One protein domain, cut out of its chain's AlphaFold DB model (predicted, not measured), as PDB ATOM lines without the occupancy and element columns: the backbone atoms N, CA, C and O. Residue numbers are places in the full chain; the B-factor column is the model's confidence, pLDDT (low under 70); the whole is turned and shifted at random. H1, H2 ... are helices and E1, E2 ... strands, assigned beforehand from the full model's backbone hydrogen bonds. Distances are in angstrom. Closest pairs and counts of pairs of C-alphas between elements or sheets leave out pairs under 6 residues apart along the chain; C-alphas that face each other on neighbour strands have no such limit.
ATOM      1  N   PRO A  31      25.096  -6.485  48.425       30.77
ATOM      2  CA  PRO A  31      23.819  -7.091  48.081       30.77
ATOM      3  C   PRO A  31      24.081  -8.115  46.975       30.77
ATOM      4  O   PRO A  31      24.694  -7.786  45.959       30.77
ATOM      5  N   ASN A  32      23.666  -9.357  47.217       32.75
ATOM      6  CA  ASN A  32      23.799 -10.491  46.310       32.75
ATOM      7  C   ASN A  32      22.888 -10.244  45.091       32.75
ATOM      8  O   ASN A  32      21.756 -10.719  45.038       32.75
ATOM      9  N   TYR A  33      23.318  -9.355  44.193       35.78
ATOM     10  CA  TYR A  33      22.555  -8.940  43.023       35.78
ATOM     11  C   TYR A  33      22.922  -9.839  41.847       35.78
ATOM     12  O   TYR A  33      24.100 -10.034  41.550       35.78
ATOM     13  N   ASP A  34      21.918 -10.397  41.179       38.12
ATOM     14  CA  ASP A  34      22.129 -11.291  40.048       38.12
ATOM     15  C   ASP A  34      22.477 -10.487  38.788       38.12
ATOM     16  O   ASP A  34      21.608  -9.997  38.068       38.12
ATOM     17  N   TYR A  35      23.775 -10.333  38.524       41.44
ATOM     18  CA  TYR A  35      24.265  -9.596  37.361       41.44
ATOM     19  C   TYR A  35      24.057 -10.338  36.027       41.44
ATOM     20  O   TYR A  35      24.311  -9.751  34.977       41.44
ATOM     21  N   ARG A  36      23.562 -11.591  36.024       41.53
ATOM     22  CA  ARG A  36      23.334 -12.388  34.798       41.53
ATOM     23  C   ARG A  36      22.322 -11.767  33.830       41.53
ATOM     24  O   ARG A  36      22.259 -12.188  32.685       41.53
ATOM     25  N   GLN A  37      21.544 -10.779  34.272       47.62
ATOM     26  CA  GLN A  37      20.589 -10.049  33.430       47.62
ATOM     27  C   GLN A  37      21.231  -8.912  32.610       47.62
ATOM     28  O   GLN A  37      20.557  -8.296  31.786       47.62
ATOM     29  N   PHE A  38      22.516  -8.607  32.833       53.22
ATOM     30  CA  PHE A  38      23.226  -7.515  32.167       53.22
ATOM     31  C   PHE A  38      24.121  -8.029  31.033       53.22
ATOM     32  O   PHE A  38      25.321  -8.260  31.222       53.22
ATOM     33  N   ASP A  39      23.551  -8.132  29.833       62.91
ATOM     34  CA  ASP A  39      24.302  -8.279  28.580       62.91
ATOM     35  C   ASP A  39      24.882  -6.914  28.165       62.91
ATOM     36  O   ASP A  39      24.431  -6.267  27.225       62.91
ATOM     37  N   GLY A  40      25.864  -6.418  28.918       74.81
ATOM     38  CA  GLY A  40      26.565  -5.169  28.620       74.81
ATOM     39  C   GLY A  40      25.981  -3.940  29.320       74.81
ATOM     40  O   GLY A  40      25.042  -3.309  28.827       74.81
ATOM     41  N   VAL A  41      26.599  -3.573  30.444       81.88
ATOM     42  CA  VAL A  41      26.350  -2.326  31.179       81.88
ATOM     43  C   VAL A  41      27.608  -1.476  31.191       81.88
ATOM     44  O   VAL A  41      28.714  -1.966  31.434       81.88
ATOM     45  N   LEU A  42      27.422  -0.180  30.985       87.31
ATOM     46  CA  LEU A  42      28.464   0.820  31.086       87.31
ATOM     47  C   LEU A  42      28.014   1.936  32.038       87.31
ATOM     48  O   LEU A  42      26.923   2.481  31.896       87.31
ATOM     49  N   ILE A  43      28.850   2.263  33.023       88.69
ATOM     50  CA  ILE A  43      28.617   3.352  33.978       88.69
ATOM     51  C   ILE A  43      29.837   4.263  33.981       88.69
ATOM     52  O   ILE A  43      30.951   3.790  34.207       88.69
ATOM     53  N   TYR A  44      29.654   5.558  33.751       89.62
ATOM     54  CA  TYR A  44      30.756   6.521  33.753       89.62
ATOM     55  C   TYR A  44      30.303   7.919  34.155       89.62
ATOM     56  O   TYR A  44      29.157   8.309  33.927       89.62
ATOM     57  N   ASN A  45      31.229   8.687  34.721       87.94
ATOM     58  CA  ASN A  45      31.019  10.108  34.965       87.94
ATOM     59  C   ASN A  45      31.218  10.851  33.641       87.94
ATOM     60  O   ASN A  45      32.291  10.764  33.043       87.94
ATOM     61  N   ARG A  46      30.192  11.560  33.165       85.50
ATOM     62  CA  ARG A  46      30.310  12.415  31.973       85.50
ATOM     63  C   ARG A  46      30.961  13.750  32.317       85.50
ATOM     64  O   ARG A  46      31.768  14.261  31.549       85.50
ATOM     65  N   ASP A  47      30.576  14.297  33.459       84.06
ATOM     66  CA  ASP A  47      31.035  15.559  34.024       84.06
ATOM     67  C   ASP A  47      30.945  15.472  35.557       84.06
ATOM     68  O   ASP A  47      30.691  14.395  36.105       84.06
ATOM     69  N   PHE A  48      31.203  16.579  36.262       80.31
ATOM     70  CA  PHE A  48      31.227  16.584  37.727       80.31
ATOM     71  C   PHE A  48      29.884  16.173  38.345       80.31
ATOM     72  O   PHE A  48      29.885  15.585  39.423       80.31
ATOM     73  N   ASP A  49      28.763  16.430  37.661       88.50
ATOM     74  CA  ASP A  49      27.415  16.288  38.222       88.50
ATOM     75  C   ASP A  49      26.561  15.188  37.596       88.50
ATOM     76  O   ASP A  49      25.498  14.861  38.136       88.50
ATOM     77  N   THR A  50      27.025  14.592  36.497       90.75
ATOM     78  CA  THR A  50      26.262  13.622  35.713       90.75
ATOM     79  C   THR A  50      26.970  12.279  35.618       90.75
ATOM     80  O   THR A  50      28.057  12.145  35.051       90.75
ATOM     81  N   ILE A  51      26.263  11.250  36.069       92.75
ATOM     82  CA  ILE A  51      26.590   9.843  35.874       92.75
ATOM     83  C   ILE A  51      25.724   9.314  34.733       92.75
ATOM     84  O   ILE A  51      24.497   9.459  34.737       92.75
ATOM     85  N   ILE A  52      26.362   8.685  33.755       91.94
ATOM     86  CA  ILE A  52      25.688   7.984  32.671       91.94
ATOM     87  C   ILE A  52      25.642   6.504  33.007       91.94
ATOM     88  O   ILE A  52      26.658   5.909  33.359       91.94
ATOM     89  N   PHE A  53      24.456   5.923  32.876       89.81
ATOM     90  CA  PHE A  53      24.228   4.488  32.919       89.81
ATOM     91  C   PHE A  53      23.695   4.041  31.560       89.81
ATOM     92  O   PHE A  53      22.685   4.555  31.082       89.81
ATOM     93  N   GLU A  54      24.363   3.086  30.933       88.81
ATOM     94  CA  GLU A  54      24.049   2.613  29.595       88.81
ATOM     95  C   GLU A  54      23.912   1.094  29.575       88.81
ATOM     96  O   GLU A  54      24.759   0.369  30.097       88.81
ATOM     97  N   LEU A  55      22.859   0.623  28.912       84.75
ATOM     98  CA  LEU A  55      22.745  -0.747  28.427       84.75
ATOM     99  C   LEU A  55      23.093  -0.732  26.946       84.75
ATOM    100  O   LEU A  55      22.459   0.033  26.221       84.75
ATOM    101  N   TYR A  56      24.046  -1.555  26.500       74.62
ATOM    102  CA  TYR A  56      24.573  -1.461  25.130       74.62
ATOM    103  C   TYR A  56      24.447  -2.728  24.264       74.62
ATOM    104  O   TYR A  56      24.626  -2.612  23.055       74.62
ATOM    105  N   ARG A  57      24.109  -3.922  24.795       68.00
ATOM    106  CA  ARG A  57      23.855  -5.122  23.944       68.00
ATOM    107  C   ARG A  57      22.395  -5.594  23.888       68.00
ATOM    108  O   ARG A  57      22.110  -6.568  23.200       68.00
ATOM    109  N   ILE A  58      21.451  -4.904  24.538       65.19
ATOM    110  CA  ILE A  58      20.029  -5.310  24.597       65.19
ATOM    111  C   ILE A  58      19.136  -4.364  23.770       65.19
ATOM    112  O   ILE A  58      19.391  -3.161  23.693       65.19
ATOM    113  N   LYS A  59      18.056  -4.874  23.152       49.69
ATOM    114  CA  LYS A  59      16.976  -4.046  22.566       49.69
ATOM    115  C   LYS A  59      16.276  -3.234  23.667       49.69
ATOM    116  O   LYS A  59      15.836  -3.803  24.656       49.69
ATOM    117  N   GLY A  60      16.151  -1.918  23.495       55.03
ATOM    118  CA  GLY A  60      15.779  -1.004  24.593       55.03
ATOM    119  C   GLY A  60      16.991  -0.441  25.349       55.03
ATOM    120  O   GLY A  60      16.832   0.212  26.382       55.03
ATOM    121  N   SER A  61      18.189  -0.681  24.808       66.06
ATOM    122  CA  SER A  61      19.427   0.036  25.100       66.06
ATOM    123  C   SER A  61      19.247   1.545  25.016       66.06
ATOM    124  O   SER A  61      18.389   2.077  24.307       66.06
ATOM    125  N   GLY A  62      20.066   2.251  25.782       77.94
ATOM    126  CA  GLY A  62      20.016   3.698  25.838       77.94
ATOM    127  C   GLY A  62      20.680   4.254  27.081       77.94
ATOM    128  O   GLY A  62      20.995   3.535  28.035       77.94
ATOM    129  N   LEU A  63      20.865   5.568  27.043       88.44
ATOM    130  CA  LEU A  63      21.526   6.326  28.088       88.44
ATOM    131  C   LEU A  63      20.513   6.778  29.134       88.44
ATOM    132  O   LEU A  63      19.519   7.443  28.819       88.44
ATOM    133  N   VAL A  64      20.808   6.463  30.385       91.56
ATOM    134  CA  VAL A  64      20.149   7.021  31.558       91.56
ATOM    135  C   VAL A  64      21.082   8.040  32.180       91.56
ATOM    136  O   VAL A  64      22.229   7.741  32.504       91.56
ATOM    137  N   PHE A  65      20.576   9.255  32.340       93.62
ATOM    138  CA  PHE A  65      21.294  10.368  32.939       93.62
ATOM    139  C   PHE A  65      20.870  10.465  34.392       93.62
ATOM    140  O   PHE A  65      19.683  10.658  34.675       93.62
ATOM    141  N   VAL A  66      21.823  10.333  35.302       94.50
ATOM    142  CA  VAL A  66      21.592  10.365  36.745       94.50
ATOM    143  C   VAL A  66      22.472  11.443  37.347       94.50
ATOM    144  O   VAL A  66      23.653  11.519  37.031       94.50
ATOM    145  N   ASP A  67      21.901  12.300  38.189       93.69
ATOM    146  CA  ASP A  67      22.701  13.305  38.884       93.69
ATOM    147  C   ASP A  67      23.441  12.728  40.100       93.69
ATOM    148  O   ASP A  67      23.202  11.602  40.553       93.69
ATOM    149  N   ASN A  68      24.319  13.539  40.685       87.69
ATOM    150  CA  ASN A  68      25.046  13.186  41.900       87.69
ATOM    151  C   ASN A  68      24.161  12.839  43.108       87.69
ATOM    152  O   ASN A  68      24.603  12.083  43.982       87.69
ATOM    153  N   ASN A  69      22.921  13.325  43.136       92.19
ATOM    154  CA  ASN A  69      21.931  13.035  44.170       92.19
ATOM    155  C   ASN A  69      21.116  11.767  43.869       92.19
ATOM    156  O   ASN A  69      20.121  11.505  44.544       92.19
ATOM    157  N   LEU A  70      21.539  10.960  42.885       92.94
ATOM    158  CA  LEU A  70      20.876   9.723  42.467       92.94
ATOM    159  C   LEU A  70      19.463   9.953  41.911       92.94
ATOM    160  O   LEU A  70      18.613   9.065  41.972       92.94
ATOM    161  N   LYS A  71      19.200  11.134  41.347       95.06
ATOM    162  CA  LYS A  71      17.955  11.430  40.641       95.06
ATOM    163  C   LYS A  71      18.150  11.204  39.148       95.06
ATOM    164  O   LYS A  71      18.985  11.843  38.509       95.06
ATOM    165  N   ILE A  72      17.330  10.327  38.578       94.25
ATOM    166  CA  ILE A  72      17.270  10.119  37.129       94.25
ATOM    167  C   ILE A  72      16.690  11.385  36.481       94.25
ATOM    168  O   ILE A  72      15.566  11.789  36.773       94.25
ATOM    169  N   LYS A  73      17.476  12.028  35.615       95.12
ATOM    170  CA  LYS A  73      17.098  13.225  34.847       95.12
ATOM    171  C   LYS A  73      16.471  12.875  33.511       95.12
ATOM    172  O   LYS A  73      15.557  13.555  33.060       95.12
ATOM    173  N   LYS A  74      16.988  11.831  32.865       93.31
ATOM    174  CA  LYS A  74      16.532  11.379  31.552       93.31
ATOM    175  C   LYS A  74      16.707   9.873  31.455       93.31
ATOM    176  O   LYS A  74      17.776   9.361  31.774       93.31
ATOM    177  N   LYS A  75      15.658   9.185  31.012       91.25
ATOM    178  CA  LYS A  75      15.617   7.736  30.802       91.25
ATOM    179  C   LYS A  75      14.689   7.432  29.621       91.25
ATOM    180  O   LYS A  75      13.646   8.081  29.529       91.25
ATOM    181  N   PRO A  76      15.023   6.481  28.734       86.44
ATOM    182  CA  PRO A  76      14.091   6.010  27.712       86.44
ATOM    183  C   PRO A  76      12.777   5.499  28.328       86.44
ATOM    184  O   PRO A  76      12.779   4.911  29.410       86.44
ATOM    185  N   SER A  77      11.651   5.707  27.642       82.88
ATOM    186  CA  SER A  77      10.318   5.313  28.132       82.88
ATOM    187  C   SER A  77      10.181   3.799  28.322       82.88
ATOM    188  O   SER A  77       9.640   3.356  29.329       82.88
ATOM    189  N   ASN A  78      10.751   3.014  27.405       81.25
ATOM    190  CA  ASN A  78      10.724   1.548  27.427       81.25
ATOM    191  C   ASN A  78      12.041   0.953  27.948       81.25
ATOM    192  O   ASN A  78      12.501  -0.077  27.456       81.25
ATOM    193  N   TYR A  79      12.692   1.632  28.897       82.00
ATOM    194  CA  TYR A  79      13.939   1.131  29.465       82.00
ATOM    195  C   TYR A  79      13.690  -0.135  30.284       82.00
ATOM    196  O   TYR A  79      12.810  -0.158  31.143       82.00
ATOM    197  N   MET A  80      14.484  -1.171  30.025       80.75
ATOM    198  CA  MET A  80      14.282  -2.498  30.609       80.75
ATOM    199  C   MET A  80      14.433  -2.506  32.137       80.75
ATOM    200  O   MET A  80      13.707  -3.221  32.824       80.75
ATOM    201  N   LEU A  81      15.351  -1.697  32.674       81.12
ATOM    202  CA  LEU A  81      15.603  -1.629  34.112       81.12
ATOM    203  C   LEU A  81      14.716  -0.599  34.804       81.12
ATOM    204  O   LEU A  81      14.526   0.530  34.334       81.12
ATOM    205  N   LYS A  82      14.241  -0.973  35.991       86.00
ATOM    206  CA  LYS A  82      13.536  -0.077  36.905       86.00
ATOM    207  C   LYS A  82      14.522   0.893  37.544       86.00
ATOM    208  O   LYS A  82      15.683   0.567  37.795       86.00
ATOM    209  N   ASP A  83      14.020   2.064  37.920       89.06
ATOM    210  CA  ASP A  83      14.824   3.132  38.527       89.06
ATOM    211  C   ASP A  83      15.590   2.640  39.757       89.06
ATOM    212  O   ASP A  83      16.779   2.906  39.899       89.06
ATOM    213  N   LYS A  84      14.944   1.833  40.610       84.75
ATOM    214  CA  LYS A  84      15.581   1.254  41.802       84.75
ATOM    215  C   LYS A  84      16.821   0.410  41.480       84.75
ATOM    216  O   LYS A  84      17.759   0.394  42.275       84.75
ATOM    217  N   GLU A  85      16.830  -0.288  40.348       84.19
ATOM    218  CA  GLU A  85      17.919  -1.186  39.946       84.19
ATOM    219  C   GLU A  85      19.111  -0.352  39.474       84.19
ATOM    220  O   GLU A  85      20.221  -0.513  39.980       84.19
ATOM    221  N   ILE A  86      18.846   0.638  38.615       85.88
ATOM    222  CA  ILE A  86      19.836   1.615  38.146       85.88
ATOM    223  C   ILE A  86      20.459   2.353  39.337       85.88
ATOM    224  O   ILE A  86      21.680   2.402  39.477       85.88
ATOM    225  N   ILE A  87      19.633   2.876  40.248       88.88
ATOM    226  CA  ILE A  87      20.117   3.601  41.428       88.88
ATOM    227  C   ILE A  87      20.933   2.698  42.357       88.88
ATOM    228  O   ILE A  87      21.924   3.153  42.924       88.88
ATOM    229  N   THR A  88      20.571   1.423  42.506       84.88
ATOM    230  CA  THR A  88      21.354   0.473  43.315       84.88
ATOM    231  C   THR A  88      22.748   0.261  42.726       84.88
ATOM    232  O   THR A  88      23.735   0.325  43.460       84.88
ATOM    233  N   LEU A  89      22.849   0.097  41.406       83.19
ATOM    234  CA  LEU A  89      24.132  -0.045  40.716       83.19
ATOM    235  C   LEU A  89      24.987   1.220  40.845       83.19
ATOM    236  O   LEU A  89      26.168   1.138  41.180       83.19
ATOM    237  N   ILE A  90      24.383   2.399  40.672       87.38
ATOM    238  CA  ILE A  90      25.093   3.677  40.805       87.38
ATOM    239  C   ILE A  90      25.547   3.915  42.253       87.38
ATOM    240  O   ILE A  90      26.644   4.426  42.478       87.38
ATOM    241  N   LYS A  91      24.774   3.492  43.263       86.00
ATOM    242  CA  LYS A  91      25.217   3.533  44.668       86.00
ATOM    243  C   LYS A  91      26.478   2.706  44.888       86.00
ATOM    244  O   LYS A  91      27.399   3.181  45.549       86.00
ATOM    245  N   VAL A  92      26.539   1.493  44.335       83.00
ATOM    246  CA  VAL A  92      27.735   0.640  44.424       83.00
ATOM    247  C   VAL A  92      28.913   1.293  43.702       83.00
ATOM    248  O   VAL A  92      29.994   1.388  44.280       83.00
ATOM    249  N   TYR A  93      28.690   1.812  42.496       84.69
ATOM    250  CA  TYR A  93      29.683   2.552  41.717       84.69
ATOM    251  C   TYR A  93      30.285   3.735  42.500       84.69
ATOM    252  O   TYR A  93      31.507   3.835  42.611       84.69
ATOM    253  N   LYS A  94      29.446   4.569  43.133       86.38
ATOM    254  CA  LYS A  94      29.900   5.684  43.984       86.38
ATOM    255  C   LYS A  94      30.621   5.195  45.241       86.38
ATOM    256  O   LYS A  94      31.662   5.736  45.591       86.38
ATOM    257  N   ARG A  95      30.104   4.154  45.909       84.31
ATOM    258  CA  ARG A  95      30.717   3.567  47.117       84.31
ATOM    259  C   ARG A  95      32.130   3.046  46.851       84.31
ATOM    260  O   ARG A  95      32.982   3.129  47.725       84.31
ATOM    261  N   LEU A  96      32.368   2.516  45.655       76.94
ATOM    262  CA  LEU A  96      33.671   2.018  45.208       76.94
ATOM    263  C   LEU A  96      34.575   3.122  44.626       76.94
ATOM    264  O   LEU A  96      35.660   2.822  44.133       76.94
ATOM    265  N   ASN A  97      34.138   4.384  44.679       83.25
ATOM    266  CA  ASN A  97      34.824   5.546  44.118       83.25
ATOM    267  C   ASN A  97      35.287   5.328  42.668       83.25
ATOM    268  O   ASN A  97      36.445   5.566  42.307       83.25
ATOM    269  N   LEU A  98      34.386   4.783  41.850       85.12
ATOM    270  CA  LEU A  98      34.648   4.534  40.441       85.12
ATOM    271  C   LEU A  98      34.333   5.786  39.620       85.12
ATOM    272  O   LEU A  98      33.409   6.537  39.914       85.12
ATOM    273  N   SER A  99      35.117   5.975  38.566       87.88
ATOM    274  CA  SER A  99      34.896   6.962  37.499       87.88
ATOM    275  C   SER A  99      34.469   6.298  36.188       87.88
ATOM    276  O   SER A  99      33.873   6.933  35.318       87.88
ATOM    277  N   TYR A 100      34.653   4.982  36.091       88.38
ATOM    278  CA  TYR A 100      34.201   4.154  34.983       88.38
ATOM    279  C   TYR A 100      34.000   2.715  35.466       88.38
ATOM    280  O   TYR A 100      34.784   2.216  36.275       88.38
ATOM    281  N   CYS A 101      32.974   2.037  34.963       86.81
ATOM    282  CA  CYS A 101      32.730   0.618  35.175       86.81
ATOM    283  C   CYS A 101      32.072   0.018  33.932       86.81
ATOM    284  O   CYS A 101      31.065   0.535  33.453       86.81
ATOM    285  N   ARG A 102      32.620  -1.091  33.439       84.81
ATOM    286  CA  ARG A 102      32.032  -1.891  32.366       84.81
ATOM    287  C   ARG A 102      31.802  -3.313  32.849       84.81
ATOM    288  O   ARG A 102      32.731  -3.986  33.304       84.81
ATOM    289  N   ILE A 103      30.562  -3.757  32.702       81.44
ATOM    290  CA  ILE A 103      30.102  -5.110  32.995       81.44
ATOM    291  C   ILE A 103      29.707  -5.748  31.672       81.44
ATOM    292  O   ILE A 103      28.956  -5.156  30.901       81.44
ATOM    293  N   ASP A 104      30.186  -6.957  31.428       75.44
ATOM    294  CA  ASP A 104      29.823  -7.751  30.266       75.44
ATOM    295  C   ASP A 104      29.449  -9.166  30.699       75.44
ATOM    296  O   ASP A 104      30.136  -9.756  31.536       75.44
ATOM    297  N   TYR A 105      28.329  -9.682  30.186       73.38
ATOM    298  CA  TYR A 105      27.728 -10.958  30.602       73.38
ATOM    299  C   TYR A 105      27.707 -11.156  32.128       73.38
ATOM    300  O   TYR A 105      28.144 -12.179  32.666       73.38
ATOM    301  N   GLY A 106      27.272 -10.118  32.846       69.19
ATOM    302  CA  GLY A 106      27.220 -10.102  34.308       69.19
ATOM    303  C   GLY A 106      28.567 -10.114  35.039       69.19
ATOM    304  O   GLY A 106      28.592 -10.257  36.260       69.19
ATOM    305  N   LYS A 107      29.693  -9.946  34.339       76.62
ATOM    306  CA  LYS A 107      31.036  -9.873  34.929       76.62
ATOM    307  C   LYS A 107      31.628  -8.489  34.724       76.62
ATOM    308  O   LYS A 107      31.610  -7.960  33.620       76.62
ATOM    309  N   ILE A 108      32.208  -7.904  35.770       78.69
ATOM    310  CA  ILE A 108      33.005  -6.685  35.604       78.69
ATOM    311  C   ILE A 108      34.256  -7.033  34.801       78.69
ATOM    312  O   ILE A 108      35.017  -7.926  35.180       78.69
ATOM    313  N   ILE A 109      34.464  -6.303  33.708       81.44
ATOM    314  CA  ILE A 109      35.618  -6.482  32.823       81.44
ATOM    315  C   ILE A 109      36.546  -5.269  32.797       81.44
ATOM    316  O   ILE A 109      37.689  -5.393  32.368       81.44
ATOM    317  N   ARG A 110      36.090  -4.099  33.259       85.88
ATOM    318  CA  ARG A 110      36.940  -2.910  33.397       85.88
ATOM    319  C   ARG A 110      36.386  -1.933  34.418       85.88
ATOM    320  O   ARG A 110      35.186  -1.671  34.414       85.88
ATOM    321  N   VAL A 111      37.254  -1.347  35.233       86.75
ATOM    322  CA  VAL A 111      36.918  -0.242  36.137       86.75
ATOM    323  C   VAL A 111      38.035   0.790  36.151       86.75
ATOM    324  O   VAL A 111      39.203   0.426  36.086       86.75
ATOM    325  N   ILE A 112      37.685   2.069  36.287       85.19
ATOM    326  CA  ILE A 112      38.658   3.128  36.579       85.19
ATOM    327  C   ILE A 112      38.336   3.684  37.959       85.19
ATOM    328  O   ILE A 112      37.243   4.211  38.176       85.19
ATOM    329  N   SER A 113      39.281   3.583  38.889       83.69
ATOM    330  CA  SER A 113      39.147   4.082  40.261       83.69
ATOM    331  C   SER A 113      40.327   4.982  40.592       83.69
ATOM    332  O   SER A 113      41.473   4.590  40.393       83.69
ATOM    333  N   ASN A 114      40.056   6.194  41.088       83.12
ATOM    334  CA  ASN A 114      41.088   7.194  41.402       83.12
ATOM    335  C   ASN A 114      42.077   7.465  40.246       83.12
ATOM    336  O   ASN A 114      43.258   7.696  40.487       83.12
ATOM    337  N   GLY A 115      41.606   7.404  38.996       79.50
ATOM    338  CA  GLY A 115      42.440   7.576  37.800       79.50
ATOM    339  C   GLY A 115      43.244   6.340  37.382       79.50
ATOM    340  O   GLY A 115      43.814   6.345  36.296       79.50
ATOM    341  N   THR A 116      43.253   5.277  38.187       81.50
ATOM    342  CA  THR A 116      43.899   4.003  37.856       81.50
ATOM    343  C   THR A 116      42.938   3.113  37.073       81.50
ATOM    344  O   THR A 116      41.801   2.900  37.508       81.50
ATOM    345  N   ASP A 117      43.390   2.579  35.940       85.19
ATOM    346  CA  ASP A 117      42.581   1.749  35.042       85.19
ATOM    347  C   ASP A 117      42.870   0.263  35.259       85.19
ATOM    348  O   ASP A 117      44.010  -0.186  35.148       85.19
ATOM    349  N   TYR A 118      41.824  -0.499  35.565       85.81
ATOM    350  CA  TYR A 118      41.878  -1.932  35.814       85.81
ATOM    351  C   TYR A 118      41.053  -2.659  34.765       85.81
ATOM    352  O   TYR A 118      39.859  -2.398  34.615       85.81
ATOM    353  N   ILE A 119      41.657  -3.628  34.088       84.75
ATOM    354  CA  ILE A 119      41.011  -4.408  33.032       84.75
ATOM    355  C   ILE A 119      41.156  -5.894  33.337       84.75
ATOM    356  O   ILE A 119      42.245  -6.360  33.668       84.75
ATOM    357  N   LYS A 120      40.065  -6.648  33.199       84.94
ATOM    358  CA  LYS A 120      40.061  -8.108  33.273       84.94
ATOM    359  C   LYS A 120      40.047  -8.687  31.863       84.94
ATOM    360  O   LYS A 120      39.097  -8.472  31.116       84.94
ATOM    361  N   ILE A 121      41.078  -9.448  31.514       79.31
ATOM    362  CA  ILE A 121      41.212 -10.118  30.217       79.31
ATOM    363  C   ILE A 121      41.193 -11.625  30.451       79.31
ATOM    364  O   ILE A 121      42.226 -12.240  30.703       79.31
ATOM    365  N   ASN A 122      40.004 -12.224  30.380       71.12
ATOM    366  CA  ASN A 122      39.865 -13.672  30.500       71.12
ATOM    367  C   ASN A 122      40.364 -14.343  29.212       71.12
ATOM    368  O   ASN A 122      39.907 -14.003  28.121       71.12
ATOM    369  N   LYS A 123      41.270 -15.320  29.337       59.22
ATOM    370  CA  LYS A 123      41.888 -16.037  28.204       59.22
ATOM    371  C   LYS A 123      40.883 -16.694  27.248       59.22
ATOM    372  O   LYS A 123      41.234 -16.945  26.099       59.22
ATOM    373  N   HIS A 124      39.656 -16.957  27.699       55.88
ATOM    374  CA  HIS A 124      38.596 -17.578  26.898       55.88
ATOM    375  C   HIS A 124      37.570 -16.586  26.336       55.88
ATOM    376  O   HIS A 124      36.709 -16.986  25.556       55.88
ATOM    377  N   TYR A 125      37.644 -15.305  26.708       57.00
ATOM    378  CA  TYR A 125      36.806 -14.266  26.122       57.00
ATOM    379  C   TYR A 125      37.556 -13.607  24.966       57.00
ATOM    380  O   TYR A 125      38.579 -12.953  25.149       57.00
ATOM    381  N   THR A 126      37.019 -13.756  23.757       53.81
ATOM    382  CA  THR A 126      37.499 -13.089  22.537       53.81
ATOM    383  C   THR A 126      37.302 -11.573  22.556       53.81
ATOM    384  O   THR A 126      37.798 -10.900  21.649       53.81
ATOM    385  N   ASP A 127      36.656 -11.025  23.594       53.47
ATOM    386  CA  ASP A 127      36.546  -9.589  23.861       53.47
ATOM    387  C   ASP A 127      37.903  -9.021  24.309       53.47
ATOM    388  O   ASP A 127      38.162  -8.643  25.452       53.47
ATOM    389  N   LYS A 128      38.796  -8.942  23.328       55.44
ATOM    390  CA  LYS A 128      39.936  -8.044  23.285       55.44
ATOM    391  C   LYS A 128      39.400  -6.619  23.425       55.44
ATOM    392  O   LYS A 128      38.994  -6.013  22.437       55.44
ATOM    393  N   VAL A 129      39.348  -6.088  24.649       61.78
ATOM    394  CA  VAL A 129      39.034  -4.670  24.878       61.78
ATOM    395  C   VAL A 129      39.989  -3.868  23.995       61.78
ATOM    396  O   VAL A 129      41.195  -3.941  24.200       61.78
ATOM    397  N   TYR A 130      39.460  -3.176  22.982       55.53
ATOM    398  CA  TYR A 130      40.239  -2.540  21.910       55.53
ATOM    399  C   TYR A 130      41.437  -1.740  22.461       55.53
ATOM    400  O   TYR A 130      42.582  -1.981  22.088       55.53
ATOM    401  N   LEU A 131      41.175  -0.944  23.504       59.81
ATOM    402  CA  LEU A 131      42.169  -0.154  24.239       59.81
ATOM    403  C   LEU A 131      43.259  -0.984  24.938       59.81
ATOM    404  O   LEU A 131      44.390  -0.528  25.048       59.81
ATOM    405  N   PHE A 132      42.953  -2.190  25.426       72.56
ATOM    406  CA  PHE A 132      43.959  -3.045  26.058       72.56
ATOM    407  C   PHE A 132      44.950  -3.594  25.035       72.56
ATOM    408  O   PHE A 132      46.132  -3.658  25.332       72.56
ATOM    409  N   ASN A 133      44.505  -3.993  23.842       73.38
ATOM    410  CA  ASN A 133      45.426  -4.549  22.847       73.38
ATOM    411  C   ASN A 133      46.398  -3.505  22.305       73.38
ATOM    412  O   ASN A 133      47.577  -3.812  22.158       73.38
ATOM    413  N   GLU A 134      45.905  -2.302  22.012       73.94
ATOM    414  CA  GLU A 134      46.729  -1.201  21.500       73.94
ATOM    415  C   GLU A 134      47.772  -0.745  22.529       73.94
ATOM    416  O   GLU A 134      48.920  -0.467  22.186       73.94
ATOM    417  N   HIS A 135      47.393  -0.738  23.808       78.69
ATOM    418  CA  HIS A 135      48.220  -0.229  24.900       78.69
ATOM    419  C   HIS A 135      48.727  -1.326  25.835       78.69
ATOM    420  O   HIS A 135      49.069  -1.040  26.979       78.69
ATOM    421  N   LYS A 136      48.774  -2.589  25.396       81.81
ATOM    422  CA  LYS A 136      49.016  -3.746  26.279       81.81
ATOM    423  C   LYS A 136      50.295  -3.607  27.103       81.81
ATOM    424  O   LYS A 136      50.311  -3.981  28.271       81.81
ATOM    425  N   GLN A 137      51.347  -3.058  26.498       85.75
ATOM    426  CA  GLN A 137      52.637  -2.797  27.140       85.75
ATOM    427  C   GLN A 137      52.560  -1.831  28.333       85.75
ATOM    428  O   GLN A 137      53.437  -1.857  29.190       85.75
ATOM    429  N   GLU A 138      51.522  -0.999  28.406       87.12
ATOM    430  CA  GLU A 138      51.319  -0.020  29.479       87.12
ATOM    431  C   GLU A 138      50.639  -0.637  30.708       87.12
ATOM    432  O   GLU A 138      50.538   0.018  31.740       87.12
ATOM    433  N   TYR A 139      50.183  -1.892  30.622       85.62
ATOM    434  CA  TYR A 139      49.486  -2.567  31.708       85.62
ATOM    435  C   TYR A 139      50.351  -3.634  32.381       85.62
ATOM    436  O   TYR A 139      50.970  -4.486  31.741       85.62
ATOM    437  N   LYS A 140      50.298  -3.667  33.711       86.81
ATOM    438  CA  LYS A 140      50.918  -4.687  34.555       86.81
ATOM    439  C   LYS A 140      49.892  -5.733  34.983       86.81
ATOM    440  O   LYS A 140      48.837  -5.392  35.508       86.81
ATOM    441  N   TYR A 141      50.220  -7.012  34.823       83.62
ATOM    442  CA  TYR A 141      49.411  -8.107  35.362       83.62
ATOM    443  C   TYR A 141      49.451  -8.125  36.897       83.62
ATOM    444  O   TYR A 141      50.527  -8.022  37.492       83.62
ATOM    445  N   ILE A 142      48.286  -8.278  37.531       82.56
ATOM    446  CA  ILE A 142      48.132  -8.275  38.997       82.56
ATOM    447  C   ILE A 142      47.447  -9.535  39.553       82.56
ATOM    448  O   ILE A 142      47.167  -9.588  40.747       82.56
ATOM    449  N   GLY A 143      47.213 -10.559  38.723       78.88
ATOM    450  CA  GLY A 143      46.580 -11.820  39.139       78.88
ATOM    451  C   GLY A 143      45.121 -11.951  38.696       78.88
ATOM    452  O   GLY A 143      44.470 -10.959  38.384       78.88
ATOM    453  N   ASN A 144      44.597 -13.182  38.653       82.31
ATOM    454  CA  ASN A 144      43.192 -13.490  38.325       82.31
ATOM    455  C   ASN A 144      42.680 -12.807  37.044       82.31
ATOM    456  O   ASN A 144      41.577 -12.256  37.010       82.31
ATOM    457  N   ASP A 145      43.510 -12.833  35.998       83.44
ATOM    458  CA  ASP A 145      43.262 -12.203  34.694       83.44
ATOM    459  C   ASP A 145      43.128 -10.670  34.722       83.44
ATOM    460  O   ASP A 145      42.739 -10.070  33.720       83.44
ATOM    461  N   TRP A 146      43.480 -10.018  35.833       84.00
ATOM    462  CA  TRP A 146      43.468  -8.567  35.960       84.00
ATOM    463  C   TRP A 146      44.801  -7.925  35.593       84.00
ATOM    464  O   TRP A 146      45.888  -8.426  35.891       84.00
ATOM    465  N   TYR A 147      44.678  -6.752  34.990       85.44
ATOM    466  CA  TYR A 147      45.752  -5.894  34.535       85.44
ATOM    467  C   TYR A 147      45.478  -4.468  35.010       85.44
ATOM    468  O   TYR A 147      44.322  -4.049  35.047       85.44
ATOM    469  N   VAL A 148      46.527  -3.732  35.369       85.38
ATOM    470  CA  VAL A 148      46.441  -2.350  35.856       85.38
ATOM    471  C   VAL A 148      47.387  -1.444  35.076       85.38
ATOM    472  O   VAL A 148      48.518  -1.851  34.815       85.38
ATOM    473  N   LYS A 149      46.925  -0.249  34.715       84.62
ATOM    474  CA  LYS A 149      47.739   0.825  34.137       84.62
ATOM    475  C   LYS A 149      48.044   1.885  35.188       84.62
ATOM    476  O   LYS A 149      47.093   2.281  35.901       84.62
TER     477      LYS A 149
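This is residues 31 to 149 of the 149 residues of an uncharacterized protein of Prevotella sp. F0091 (UniProt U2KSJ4). The domain is one wide, twisted sheet of nine strands, with the helix H1 packed across one face of it, over the part that holds E3 and E2. A second, very short helix, H2, lies off the other face near E7, away from H1. The printed part has 119 residues with nine named strands and two named helices, in the order E1 E2 E3 E4 H1 E5 E6 E7 H2 E8 E9. The sheet runs E4 E3 E2 E1 E5 E6 E7 E9 E8, all antiparallel, and the class is mixed, helices and strands. The whole is compact, with a radius of gyration of the C-alphas of 14.7 A and spans of 42 by 29 by 28 A.

E1 is residues 41 to 45, beginning at C-alpha 41 (26.350, -2.326, 31.179). E2 is residues 50 to 55, 16.5 A long, E3 residues 62 to 67, 16.4 A, and E4 residues 72 to 74. H1, residues 83 to 95, measures 18.1 A from C-alpha 83 (14.824, 3.132, 38.527) to C-alpha 95. E5 is residues 98 to 104, 16.7 A, E6 residues 107 to 113, 17.0 A, and E7 residues 116 to 120. H2 is residues 130 to 134, E8 residues 140 to 143, and E9 residues 146 to 148, ending at C-alpha 148 (46.441, -2.350, 35.856).

E1 to E4 form a meander, each strand the antiparallel neighbour of the one before, and E5 to E7 form another. E1 of the one and E5 of the other are antiparallel neighbours, with N 43 and O 101 2.8 A apart, within hydrogen-bond range. E2 and E3 are a hairpin, with N 53 and O 64 at 2.9 A. E6 and E7 are another, with N 118 and O 111 at 2.8 A. E7, H2 and E8 make a split strand-helix-strand unit, two strands running the same way with E9 between them in the sheet; its crossover is right-handed. N 147 of E9 and O 119 of E7 are 2.8 A apart. H1 is on the sheet at a height of 8.7 A, over E3 and E2, and only just across the strands, at 62 degrees to E2 on the local plane. Its closest C-alphas to E2 are those of Ile 86 and Phe 53, 7.4 A. H2 is only just not on the sheet, with 4 pairs of C-alphas within 10 A. H1 and H2 are apart. In both helices every O i to N i+4 pair is within hydrogen-bond range.

The C-alphas farthest apart, those of Ser 77 and Gln 137, are 43.1 A apart. The printed part has no cut, and no link between named elements is long. Mean pLDDT of the printed part is 78.3; it is under 70 at residues 31 to 39, 57 to 61, 106 and 123 to 131.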